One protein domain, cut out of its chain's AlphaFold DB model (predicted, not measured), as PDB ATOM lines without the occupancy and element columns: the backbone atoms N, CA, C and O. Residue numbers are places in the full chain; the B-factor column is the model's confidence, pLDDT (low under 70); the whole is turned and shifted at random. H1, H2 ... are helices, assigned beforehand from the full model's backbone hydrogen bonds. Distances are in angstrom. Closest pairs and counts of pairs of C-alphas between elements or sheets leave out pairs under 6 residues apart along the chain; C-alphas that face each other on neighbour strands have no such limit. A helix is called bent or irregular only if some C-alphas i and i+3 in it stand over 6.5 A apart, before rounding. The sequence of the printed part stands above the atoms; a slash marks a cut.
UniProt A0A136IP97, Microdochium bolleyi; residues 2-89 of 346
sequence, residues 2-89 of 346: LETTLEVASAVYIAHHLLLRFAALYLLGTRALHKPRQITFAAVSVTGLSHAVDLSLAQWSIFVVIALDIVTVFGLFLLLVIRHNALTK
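Overview. This is residues 2 to 89 of the 346 residues of a protein of Microdochium bolleyi (UniProt A0A136IP97). This is a long helical hairpin with arms of unequal length: helix H1 runs toward a short turn, and the longer helix H2 folds back beside it and runs far past its beginning. The two helices come together only near the turn, and the far part of H2, residues 58 to 89, sticks out as a single free helix. The printed part has 88 residues with two named helices in the order H1, H2 and no named strand; its class is all helix. The whole is extended, with a radius of gyration of the C-alphas of 23.4 A, and a rod in outline, spanning 83 by 23 by 9 A.

Arrangement. Start with H1, residues 2 to 29, and go on to H2, residues 36 to 89; they form a helical hairpin. Their lines stand at a shallow tilt of 8 degrees, and they run opposite ways. They touch, with 4 pairs of C-alphas within 8 A; look at Ala 24 and Ala 43, whose C-alphas are the closest of the two helices at 6.9 A. H1 touches H2 with residues 20 to 28 alone, and H2 touches H1 with residues 39 to 46 alone. Residues 2 to 12 of H1 stand free. In both H1 and H2 every O i to N i+4 pair is within hydrogen-bond range.

Along the chain. Find C-alpha 2 at (284.513, 387.513, 305.622); from there H1 runs 40.1 A to C-alpha 29 at (288.920, 349.627, 317.955). H2 begins at C-alpha 36 and runs 79.4 A to C-alpha 89 at (290.309, 424.368, 304.916). Neither helix is bent.

Size, cuts and confidence. The C-alphas of His 34 and Lys 89 are the two farthest apart, at 83.2 A. The printed part has no cut, and the link from H1 to H2, 6 residues, is short. The mean pLDDT of the printed part is 72.3; look for values under 70 at residues 2 to 45 and residue 47.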
ATOM      1  N   LEU A   2     284.708 388.023 304.249       40.22
ATOM      2  CA  LEU A   2     284.513 387.513 305.622       40.22
ATOM      3  C   LEU A   2     283.781 386.156 305.680       40.22
ATOM      4  O   LEU A   2     284.180 385.290 306.453       40.22
ATOM      5  N   GLU A   3     282.761 385.939 304.843       39.22
ATOM      6  CA  GLU A   3     282.044 384.649 304.777       39.22
ATOM      7  C   GLU A   3     282.973 383.504 304.369       39.22
ATOM      8  O   GLU A   3     283.040 382.488 305.046       39.22
ATOM      9  N   THR A   4     283.804 383.727 303.350       48.00
ATOM     10  CA  THR A   4     284.782 382.742 302.872       48.00
ATOM     11  C   THR A   4     285.843 382.400 303.921       48.00
ATOM     12  O   THR A   4     286.262 381.251 304.018       48.00
ATOM     13  N   THR A   5     286.278 383.359 304.748       51.50
ATOM     14  CA  THR A   5     287.222 383.066 305.842       51.50
ATOM     15  C   THR A   5     286.564 382.303 306.988       51.50
ATOM     16  O   THR A   5     287.212 381.458 307.603       51.50
ATOM     17  N   LEU A   6     285.280 382.562 307.255       50.41
ATOM     18  CA  LEU A   6     284.516 381.854 308.281       50.41
ATOM     19  C   LEU A   6     284.216 380.410 307.847       50.41
ATOM     20  O   LEU A   6     284.357 379.489 308.646       50.41
ATOM     21  N   GLU A   7     283.889 380.204 306.570       51.84
ATOM     22  CA  GLU A   7     283.680 378.879 305.978       51.84
ATOM     23  C   GLU A   7     284.956 378.037 306.014       51.84
ATOM     24  O   GLU A   7     284.924 376.899 306.480       51.84
ATOM     25  N   VAL A   8     286.101 378.603 305.620       59.72
ATOM     26  CA  VAL A   8     287.389 377.891 305.659       59.72
ATOM     27  C   VAL A   8     287.799 377.562 307.097       59.72
ATOM     28  O   VAL A   8     288.218 376.437 307.369       59.72
ATOM     29  N   ALA A   9     287.619 378.489 308.043       54.22
ATOM     30  CA  ALA A   9     287.877 378.220 309.458       54.22
ATOM     31  C   ALA A   9     286.946 377.128 310.018       54.22
ATOM     32  O   ALA A   9     287.402 376.246 310.749       54.22
ATOM     33  N   SER A  10     285.669 377.125 309.621       61.66
ATOM     34  CA  SER A  10     284.711 376.087 310.014       61.66
ATOM     35  C   SER A  10     285.057 374.717 309.417       61.66
ATOM     36  O   SER A  10     284.972 373.709 310.113       61.66
ATOM     37  N   ALA A  11     285.539 374.667 308.171       58.16
ATOM     38  CA  ALA A  11     285.933 373.432 307.500       58.16
ATOM     39  C   ALA A  11     287.181 372.805 308.139       58.16
ATOM     40  O   ALA A  11     287.218 371.594 308.360       58.16
ATOM     41  N   VAL A  12     288.174 373.623 308.502       65.31
ATOM     42  CA  VAL A  12     289.372 373.165 309.224       65.31
ATOM     43  C   VAL A  12     289.008 372.680 310.631       65.31
ATOM     44  O   VAL A  12     289.505 371.641 311.066       65.31
ATOM     45  N   TYR A  13     288.089 373.368 311.316       64.50
ATOM     46  CA  TYR A  13     287.576 372.950 312.623       64.50
ATOM     47  C   TYR A  13     286.846 371.599 312.556       64.50
ATOM     48  O   TYR A  13     287.130 370.698 313.347       64.50
ATOM     49  N   ILE A  14     285.958 371.422 311.572       66.50
ATOM     50  CA  ILE A  14     285.230 370.167 311.340       66.50
ATOM     51  C   ILE A  14     286.206 369.037 310.995       66.50
ATOM     52  O   ILE A  14     286.087 367.944 311.551       66.50
ATOM     53  N   ALA A  15     287.196 369.292 310.136       62.84
ATOM     54  CA  ALA A  15     288.204 368.304 309.765       62.84
ATOM     55  C   ALA A  15     289.039 367.859 310.975       62.84
ATOM     56  O   ALA A  15     289.231 366.662 311.168       62.84
ATOM     57  N   HIS A  16     289.470 368.793 311.828       68.06
ATOM     58  CA  HIS A  16     290.232 368.490 313.040       68.06
ATOM     59  C   HIS A  16     289.404 367.694 314.064       68.06
ATOM     60  O   HIS A  16     289.882 366.691 314.600       68.06
ATOM     61  N   HIS A  17     288.135 368.065 314.285       63.06
ATOM     62  CA  HIS A  17     287.217 367.315 315.160       63.06
ATOM     63  C   HIS A  17     286.925 365.908 314.631       63.06
ATOM     64  O   HIS A  17     286.897 364.950 315.406       63.06
ATOM     65  N   LEU A  18     286.744 365.757 313.317       65.75
ATOM     66  CA  LEU A  18     286.574 364.449 312.684       65.75
ATOM     67  C   LEU A  18     287.825 363.586 312.848       65.75
ATOM     68  O   LEU A  18     287.689 362.412 313.181       65.75
ATOM     69  N   LEU A  19     289.022 364.158 312.696       68.19
ATOM     70  CA  LEU A  19     290.296 363.448 312.849       68.19
ATOM     71  C   LEU A  19     290.535 362.998 314.295       68.19
ATOM     72  O   LEU A  19     290.928 361.855 314.520       68.19
ATOM     73  N   LEU A  20     290.227 363.848 315.279       63.03
ATOM     74  CA  LEU A  20     290.307 363.498 316.700       63.03
ATOM     75  C   LEU A  20     289.289 362.416 317.085       63.03
ATOM     76  O   LEU A  20     289.631 361.484 317.815       63.03
ATOM     77  N   ARG A  21     288.057 362.484 316.562       62.28
ATOM     78  CA  ARG A  21     287.049 361.427 316.749       62.28
ATOM     79  C   ARG A  21     287.468 360.120 316.080       62.28
ATOM     80  O   ARG A  21     287.291 359.064 316.680       62.28
ATOM     81  N   PHE A  22     288.062 360.181 314.888       63.16
ATOM     82  CA  PHE A  22     288.607 359.009 314.201       63.16
ATOM     83  C   PHE A  22     289.771 358.395 314.979       63.16
ATOM     84  O   PHE A  22     289.809 357.182 315.142       63.16
ATOM     85  N   ALA A  23     290.674 359.214 315.522       61.28
ATOM     86  CA  ALA A  23     291.783 358.754 316.354       61.28
ATOM     87  C   ALA A  23     291.289 358.116 317.663       61.28
ATOM     88  O   ALA A  23     291.779 357.059 318.055       61.28
ATOM     89  N   ALA A  24     290.271 358.696 318.306       56.75
ATOM     90  CA  ALA A  24     289.644 358.120 319.493       56.75
ATOM     91  C   ALA A  24     288.942 356.783 319.186       56.75
ATOM     92  O   ALA A  24     289.133 355.812 319.915       56.75
ATOM     93  N   LEU A  25     288.186 356.698 318.083       60.31
ATOM     94  CA  LEU A  25     287.544 355.458 317.627       60.31
ATOM     95  C   LEU A  25     288.566 354.390 317.219       60.31
ATOM     96  O   LEU A  25     288.377 353.217 317.531       60.31
ATOM     97  N   TYR A  26     289.662 354.787 316.573       63.78
ATOM     98  CA  TYR A  26     290.763 353.901 316.204       63.78
ATOM     99  C   TYR A  26     291.432 353.304 317.449       63.78
ATOM    100  O   TYR A  26     291.627 352.093 317.521       63.78
ATOM    101  N   LEU A  27     291.681 354.124 318.476       57.06
ATOM    102  CA  LEU A  27     292.222 353.673 319.763       57.06
ATOM    103  C   LEU A  27     291.245 352.769 320.539       57.06
ATOM    104  O   LEU A  27     291.692 351.841 321.213       57.06
ATOM    105  N   LEU A  28     289.927 352.986 320.423       56.22
ATOM    106  CA  LEU A  28     288.904 352.074 320.963       56.22
ATOM    107  C   LEU A  28     288.787 350.757 320.168       56.22
ATOM    108  O   LEU A  28     288.446 349.729 320.750       56.22
ATOM    109  N   GLY A  29     289.048 350.778 318.857       53.31
ATOM    110  CA  GLY A  29     288.920 349.627 317.955       53.31
ATOM    111  C   GLY A  29     290.123 348.680 317.954       53.31
ATOM    112  O   GLY A  29     289.978 347.489 317.666       53.31
ATOM    113  N   THR A  30     291.316 349.162 318.310       55.19
ATOM    114  CA  THR A  30     292.495 348.300 318.460       55.19
ATOM    115  C   THR A  30     292.359 347.421 319.708       55.19
ATOM    116  O   THR A  30     292.391 347.910 320.834       55.19
ATOM    117  N   ARG A  31     292.240 346.098 319.512       49.81
ATOM    118  CA  ARG A  31     292.087 345.030 320.532       49.81
ATOM    119  C   ARG A  31     293.263 344.878 321.530       49.81
ATOM    120  O   ARG A  31     293.457 343.803 322.090       49.81
ATOM    121  N   ALA A  32     294.058 345.916 321.768       51.78
ATOM    122  CA  ALA A  32     295.337 345.836 322.478       51.78
ATOM    123  C   ALA A  32     295.340 346.407 323.911       51.78
ATOM    124  O   ALA A  32     296.401 346.493 324.522       51.78
ATOM    125  N   LEU A  33     294.194 346.776 324.496       53.00
ATOM    126  CA  LEU A  33     294.151 347.327 325.860       53.00
ATOM    127  C   LEU A  33     293.257 346.484 326.776       53.00
ATOM    128  O   LEU A  33     292.055 346.686 326.886       53.00
ATOM    129  N   HIS A  34     293.871 345.532 327.478       53.34
ATOM    130  CA  HIS A  34     293.209 344.583 328.386       53.34
ATOM    131  C   HIS A  34     292.755 345.183 329.740       53.34
ATOM    132  O   HIS A  34     292.414 344.443 330.660       53.34
ATOM    133  N   LYS A  35     292.758 346.516 329.910       59.41
ATOM    134  CA  LYS A  35     292.366 347.180 331.170       59.41
ATOM    135  C   LYS A  35     291.440 348.384 330.911       59.41
ATOM    136  O   LYS A  35     291.921 349.428 330.469       59.41
ATOM    137  N   PRO A  36     290.140 348.313 331.267       59.94
ATOM    138  CA  PRO A  36     289.150 349.358 330.956       59.94
ATOM    139  C   PRO A  36     289.473 350.736 331.569       59.94
ATOM    140  O   PRO A  36     289.104 351.776 331.023       59.94
ATOM    141  N   ARG A  37     290.237 350.770 332.671       59.12
ATOM    142  CA  ARG A  37     290.691 352.018 333.311       59.12
ATOM    143  C   ARG A  37     291.653 352.840 332.440       59.12
ATOM    144  O   ARG A  37     291.586 354.062 332.478       59.12
ATOM    145  N   GLN A  38     292.510 352.197 331.642       59.62
ATOM    146  CA  GLN A  38     293.488 352.902 330.796       59.62
ATOM    147  C   GLN A  38     292.832 353.538 329.563       59.62
ATOM    148  O   GLN A  38     293.187 354.653 329.192       59.62
ATOM    149  N   ILE A  39     291.819 352.880 328.991       61.59
ATOM    150  CA  ILE A  39     291.022 353.411 327.872       61.59
ATOM    151  C   ILE A  39     290.241 354.652 328.320       61.59
ATOM    152  O   ILE A  39     290.242 355.671 327.635       61.59
ATOM    153  N   THR A  40     289.633 354.591 329.508       62.88
ATOM    154  CA  THR A  40     288.884 355.721 330.076       62.88
ATOM    155  C   THR A  40     289.800 356.924 330.326       62.88
ATOM    156  O   THR A  40     289.461 358.044 329.963       62.88
ATOM    157  N   PHE A  41     291.000 356.697 330.876       64.69
ATOM    158  CA  PHE A  41     291.985 357.758 331.115       64.69
ATOM    159  C   PHE A  41     292.501 358.397 329.813       64.69
ATOM    160  O   PHE A  41     292.609 359.620 329.725       64.69
ATOM    161  N   ALA A  42     292.765 357.590 328.780       64.69
ATOM    162  CA  ALA A  42     293.176 358.087 327.468       64.69
ATOM    163  C   ALA A  42     292.061 358.906 326.792       64.69
ATOM    164  O   ALA A  42     292.320 360.002 326.300       64.69
ATOM    165  N   ALA A  43     290.811 358.435 326.836       63.06
ATOM    166  CA  ALA A  43     289.665 359.154 326.277       63.06
ATOM    167  C   ALA A  43     289.403 360.498 326.987       63.06
ATOM    168  O   ALA A  43     289.161 361.510 326.325       63.06
ATOM    169  N   VAL A  44     289.514 360.541 328.321       69.06
ATOM    170  CA  VAL A  44     289.396 361.780 329.116       69.06
ATOM    171  C   VAL A  44     290.542 362.754 328.809       69.06
ATOM    172  O   VAL A  44     290.318 363.956 328.696       69.06
ATOM    173  N   SER A  45     291.761 362.252 328.599       68.94
ATOM    174  CA  SER A  45     292.917 363.094 328.258       68.94
ATOM    175  C   SER A  45     292.797 363.715 326.860       68.94
ATOM    176  O   SER A  45     293.079 364.898 326.683       68.94
ATOM    177  N   VAL A  46     292.325 362.946 325.871       71.44
ATOM    178  CA  VAL A  46     292.112 363.431 324.492       71.44
ATOM    179  C   VAL A  46     290.973 364.452 324.429       71.44
ATOM    180  O   VAL A  46     291.111 365.491 323.784       71.44
ATOM    181  N   THR A  47     289.866 364.201 325.133       69.19
ATOM    182  CA  THR A  47     288.752 365.161 325.220       69.19
ATOM    183  C   THR A  47     289.152 366.434 325.965       69.19
ATOM    184  O   THR A  47     288.826 367.527 325.506       69.19
ATOM    185  N   GLY A  48     289.934 366.331 327.045       70.94
ATOM    186  CA  GLY A  48     290.495 367.485 327.753       70.94
ATOM    187  C   GLY A  48     291.435 368.332 326.889       70.94
ATOM    188  O   GLY A  48     291.332 369.558 326.892       70.94
ATOM    189  N   LEU A  49     292.303 367.697 326.092       72.62
ATOM    190  CA  LEU A  49     293.197 368.398 325.166       72.62
ATOM    191  C   LEU A  49     292.420 369.087 324.032       72.62
ATOM    192  O   LEU A  49     292.708 370.238 323.715       72.62
ATOM    193  N   SER A  50     291.399 368.428 323.473       70.12
ATOM    194  CA  SER A  50     290.506 369.038 322.479       70.12
ATOM    195  C   SER A  50     289.794 370.267 323.046       70.12
ATOM    196  O   SER A  50     289.761 371.303 322.393       70.12
ATOM    197  N   HIS A  51     289.279 370.187 324.277       72.00
ATOM    198  CA  HIS A  51     288.646 371.330 324.936       72.00
ATOM    199  C   HIS A  51     289.628 372.476 325.211       72.00
ATOM    200  O   HIS A  51     289.250 373.637 325.063       72.00
ATOM    201  N   ALA A  52     290.880 372.184 325.574       73.19
ATOM    202  CA  ALA A  52     291.903 373.208 325.784       73.19
ATOM    203  C   ALA A  52     292.295 373.921 324.476       73.19
ATOM    204  O   ALA A  52     292.436 375.145 324.460       73.19
ATOM    205  N   VAL A  53     292.423 373.175 323.372       75.81
ATOM    206  CA  VAL A  53     292.681 373.741 322.039       75.81
ATOM    207  C   VAL A  53     291.504 374.605 321.590       75.81
ATOM    208  O   VAL A  53     291.726 375.756 321.214       75.81
ATOM    209  N   ASP A  54     290.270 374.106 321.715       72.56
ATOM    210  CA  ASP A  54     289.048 374.840 321.366       72.56
ATOM    211  C   ASP A  54     288.911 376.132 322.192       72.56
ATOM    212  O   ASP A  54     288.589 377.187 321.643       72.56
ATOM    213  N   LEU A  55     289.232 376.090 323.492       73.75
ATOM    214  CA  LEU A  55     289.237 377.271 324.357       73.75
ATOM    215  C   LEU A  55     290.319 378.279 323.943       73.75
ATOM    216  O   LEU A  55     290.053 379.479 323.929       73.75
ATOM    217  N   SER A  56     291.515 377.816 323.565       77.94
ATOM    218  CA  SER A  56     292.582 378.703 323.083       77.94
ATOM    219  C   SER A  56     292.211 379.367 321.754       77.94
ATOM    220  O   SER A  56     292.387 380.572 321.602       77.94
ATOM    221  N   LEU A  57     291.626 378.618 320.813       76.12
ATOM    222  CA  LEU A  57     291.186 379.141 319.519       76.12
ATOM    223  C   LEU A  57     290.050 380.153 319.695       76.12
ATOM    224  O   LEU A  57     290.051 381.191 319.035       76.12
ATOM    225  N   ALA A  58     289.126 379.892 320.624       76.25
ATOM    226  CA  ALA A  58     288.083 380.840 321.005       76.25
ATOM    227  C   ALA A  58     288.657 382.117 321.646       76.25
ATOM    228  O   ALA A  58     288.175 383.214 321.381       76.25
ATOM    229  N   GLN A  59     289.711 382.013 322.457       83.31
ATOM    230  CA  GLN A  59     290.394 383.188 323.002       83.31
ATOM    231  C   GLN A  59     291.072 384.004 321.894       83.31
ATOM    232  O   GLN A  59     290.883 385.219 321.825       83.31
ATOM    233  N   TRP A  60     291.808 383.355 320.986       83.25
ATOM    234  CA  TRP A  60     292.449 384.023 319.851       83.25
ATOM    235  C   TRP A  60     291.439 384.696 318.918       83.25
ATOM    236  O   TRP A  60     291.689 385.814 318.470       83.25
ATOM    237  N   SER A  61     290.281 384.077 318.666       81.25
ATOM    238  CA  SER A  61     289.239 384.692 317.838       81.25
ATOM    239  C   SER A  61     288.657 385.952 318.486       81.25
ATOM    240  O   SER A  61     288.475 386.950 317.790       81.25
ATOM    241  N   ILE A  62     288.469 385.973 319.811       84.88
ATOM    242  CA  ILE A  62     288.055 387.178 320.552       84.88
ATOM    243  C   ILE A  62     289.102 388.290 320.414       84.88
ATOM    244  O   ILE A  62     288.743 389.428 320.107       84.88
ATOM    245  N   PHE A  63     290.394 387.986 320.589       86.94
ATOM    246  CA  PHE A  63     291.458 388.987 320.427       86.94
ATOM    247  C   PHE A  63     291.512 389.555 319.008       86.94
ATOM    248  O   PHE A  63     291.685 390.763 318.843       86.94
ATOM    249  N   VAL A  64     291.328 388.711 317.989       88.06
ATOM    250  CA  VAL A  64     291.274 389.151 316.589       88.06
ATOM    251  C   VAL A  64     290.073 390.068 316.349       88.06
ATOM    252  O   VAL A  64     290.244 391.120 315.741       88.06
ATOM    253  N   VAL A  65     288.883 389.730 316.861       88.00
ATOM    254  CA  VAL A  65     287.685 390.583 316.738       88.00
ATOM    255  C   VAL A  65     287.905 391.937 317.412       88.00
ATOM    256  O   VAL A  65     287.699 392.966 316.779       88.00
ATOM    257  N   ILE A  66     288.417 391.955 318.647       90.62
ATOM    258  CA  ILE A  66     288.717 393.204 319.365       90.62
ATOM    259  C   ILE A  66     289.744 394.043 318.594       90.62
ATOM    260  O   ILE A  66     289.588 395.258 318.476       90.62
ATOM    261  N   ALA A  67     290.791 393.421 318.044       90.88
ATOM    262  CA  ALA A  67     291.793 394.128 317.251       90.88
ATOM    263  C   ALA A  67     291.189 394.733 315.972       90.88
ATOM    264  O   ALA A  67     291.476 395.888 315.649       90.88
ATOM    265  N   LEU A  68     290.323 393.997 315.270       92.69
ATOM    266  CA  LEU A  68     289.603 394.497 314.096       92.69
ATOM    267  C   LEU A  68     288.656 395.650 314.458       92.69
ATOM    268  O   LEU A  68     288.628 396.658 313.750       92.69
ATOM    269  N   ASP A  69     287.946 395.563 315.580       93.31
ATOM    270  CA  ASP A  69     287.084 396.639 316.079       93.31
ATOM    271  C   ASP A  69     287.894 397.899 316.417       93.31
ATOM    272  O   ASP A  69     287.522 399.010 316.039       93.31
ATOM    273  N   ILE A  70     289.059 397.753 317.051       94.44
ATOM    274  CA  ILE A  70     289.953 398.884 317.330       94.44
ATOM    275  C   ILE A  70     290.437 399.525 316.025       94.44
ATOM    276  O   ILE A  70     290.383 400.749 315.891       94.44
ATOM    277  N   VAL A  71     290.880 398.724 315.051       95.38
ATOM    278  CA  VAL A  71     291.357 399.226 313.751       95.38
ATOM    279  C   VAL A  71     290.240 399.941 312.993       95.38
ATOM    280  O   VAL A  71     290.474 401.008 312.425       95.38
ATOM    281  N   THR A  72     289.020 399.404 313.002       93.31
ATOM    282  CA  THR A  72     287.873 400.021 312.321       93.31
ATOM    283  C   THR A  72     287.431 401.315 313.001       93.31
ATOM    284  O   THR A  72     287.251 402.324 312.315       93.31
ATOM    285  N   VAL A  73     287.329 401.343 314.333       94.62
ATOM    286  CA  VAL A  73     287.005 402.558 315.099       94.62
ATOM    287  C   VAL A  73     288.080 403.625 314.906       94.62
ATOM    288  O   VAL A  73     287.755 404.791 314.670       94.62
ATOM    289  N   PHE A  74     289.358 403.243 314.943       95.44
ATOM    290  CA  PHE A  74     290.470 404.161 314.711       95.44
ATOM    291  C   PHE A  74     290.483 404.695 313.273       95.44
ATOM    292  O   PHE A  74     290.624 405.901 313.060       95.44
ATOM    293  N   GLY A  75     290.273 403.826 312.283       94.94
ATOM    294  CA  GLY A  75     290.161 404.212 310.877       94.94
ATOM    295  C   GLY A  75     289.001 405.179 310.633       94.94
ATOM    296  O   GLY A  75     289.171 406.188 309.944       94.94
ATOM    297  N   LEU A  76     287.843 404.934 311.254       94.12
ATOM    298  CA  LEU A  76     286.693 405.835 311.198       94.12
ATOM    299  C   LEU A  76     287.003 407.181 311.861       94.12
ATOM    300  O   LEU A  76     286.723 408.224 311.275       94.12
ATOM    301  N   PHE A  77     287.614 407.180 313.047       93.75
ATOM    302  CA  PHE A  77     288.034 408.406 313.726       93.75
ATOM    303  C   PHE A  77     288.974 409.239 312.846       93.75
ATOM    304  O   PHE A  77     288.744 410.436 312.659       93.75
ATOM    305  N   LEU A  78     289.980 408.607 312.236       95.81
ATOM    306  CA  LEU A  78     290.912 409.280 311.337       95.81
ATOM    307  C   LEU A  78     290.192 409.867 310.115       95.81
ATOM    308  O   LEU A  78     290.449 411.013 309.744       95.81
ATOM    309  N   LEU A  79     289.245 409.132 309.528       95.12
ATOM    310  CA  LEU A  79     288.422 409.622 308.422       95.12
ATOM    311  C   LEU A  79     287.607 410.856 308.827       95.12
ATOM    312  O   LEU A  79     287.569 411.833 308.074       95.12
ATOM    313  N   LEU A  80     286.989 410.847 310.011       94.12
ATOM    314  CA  LEU A  80     286.228 411.988 310.529       94.12
ATOM    315  C   LEU A  80     287.126 413.209 310.759       94.12
ATOM    316  O   LEU A  80     286.732 414.320 310.408       94.12
ATOM    317  N   VAL A  81     288.343 413.018 311.278       94.31
ATOM    318  CA  VAL A  81     289.328 414.097 311.465       94.31
ATOM    319  C   VAL A  81     289.794 414.660 310.122       94.31
ATOM    320  O   VAL A  81     289.809 415.878 309.938       94.31
ATOM    321  N   ILE A  82     290.120 413.801 309.151       94.50
ATOM    322  CA  ILE A  82     290.485 414.225 307.792       94.50
ATOM    323  C   ILE A  82     289.339 415.030 307.172       94.50
ATOM    324  O   ILE A  82     289.578 416.081 306.579       94.50
ATOM    325  N   ARG A  83     288.092 414.576 307.335       92.94
ATOM    326  CA  ARG A  83     286.914 415.277 306.815       92.94
ATOM    327  C   ARG A  83     286.649 416.599 307.508       92.94
ATOM    328  O   ARG A  83     286.393 417.577 306.813       92.94
ATOM    329  N   HIS A  84     286.759 416.649 308.832       94.12
ATOM    330  CA  HIS A  84     286.699 417.892 309.589       94.12
ATOM    331  C   HIS A  84     287.720 418.894 309.033       94.12
ATOM    332  O   HIS A  84     287.331 419.967 308.584       94.12
ATOM    333  N   ASN A  85     288.990 418.493 308.935       92.19
ATOM    334  CA  ASN A  85     290.073 419.340 308.432       92.19
ATOM    335  C   ASN A  85     289.895 419.755 306.962       92.19
ATOM    336  O   ASN A  85     290.298 420.850 306.575       92.19
ATOM    337  N   ALA A  86     289.324 418.892 306.120       90.06
ATOM    338  CA  ALA A  86     289.024 419.238 304.735       90.06
ATOM    339  C   ALA A  86     287.944 420.326 304.664       90.06
ATOM    340  O   ALA A  86     288.128 421.318 303.965       90.06
ATOM    341  N   LEU A  87     286.858 420.184 305.432       86.12
ATOM    342  CA  LEU A  87     285.791 421.184 305.482       86.12
ATOM    343  C   LEU A  87     286.290 422.518 306.037       86.12
ATOM    344  O   LEU A  87     285.933 423.558 305.495       86.12
ATOM    345  N   THR A  88     287.136 422.509 307.070       85.31
ATOM    346  CA  THR A  88     287.650 423.753 307.655       85.31
ATOM    347  C   THR A  88     288.614 424.493 306.729       85.31
ATOM    348  O   THR A  88     288.558 425.717 306.656       85.31
ATOM    349  N   LYS A  89     289.432 423.775 305.945       83.88
ATOM    350  CA  LYS A  89     290.309 424.368 304.916       83.88
ATOM    351  C   LYS A  89     289.551 424.943 303.717       83.88
ATOM    352  O   LYS A  89     290.043 425.873 303.089       83.88
TER     353      LYS A  89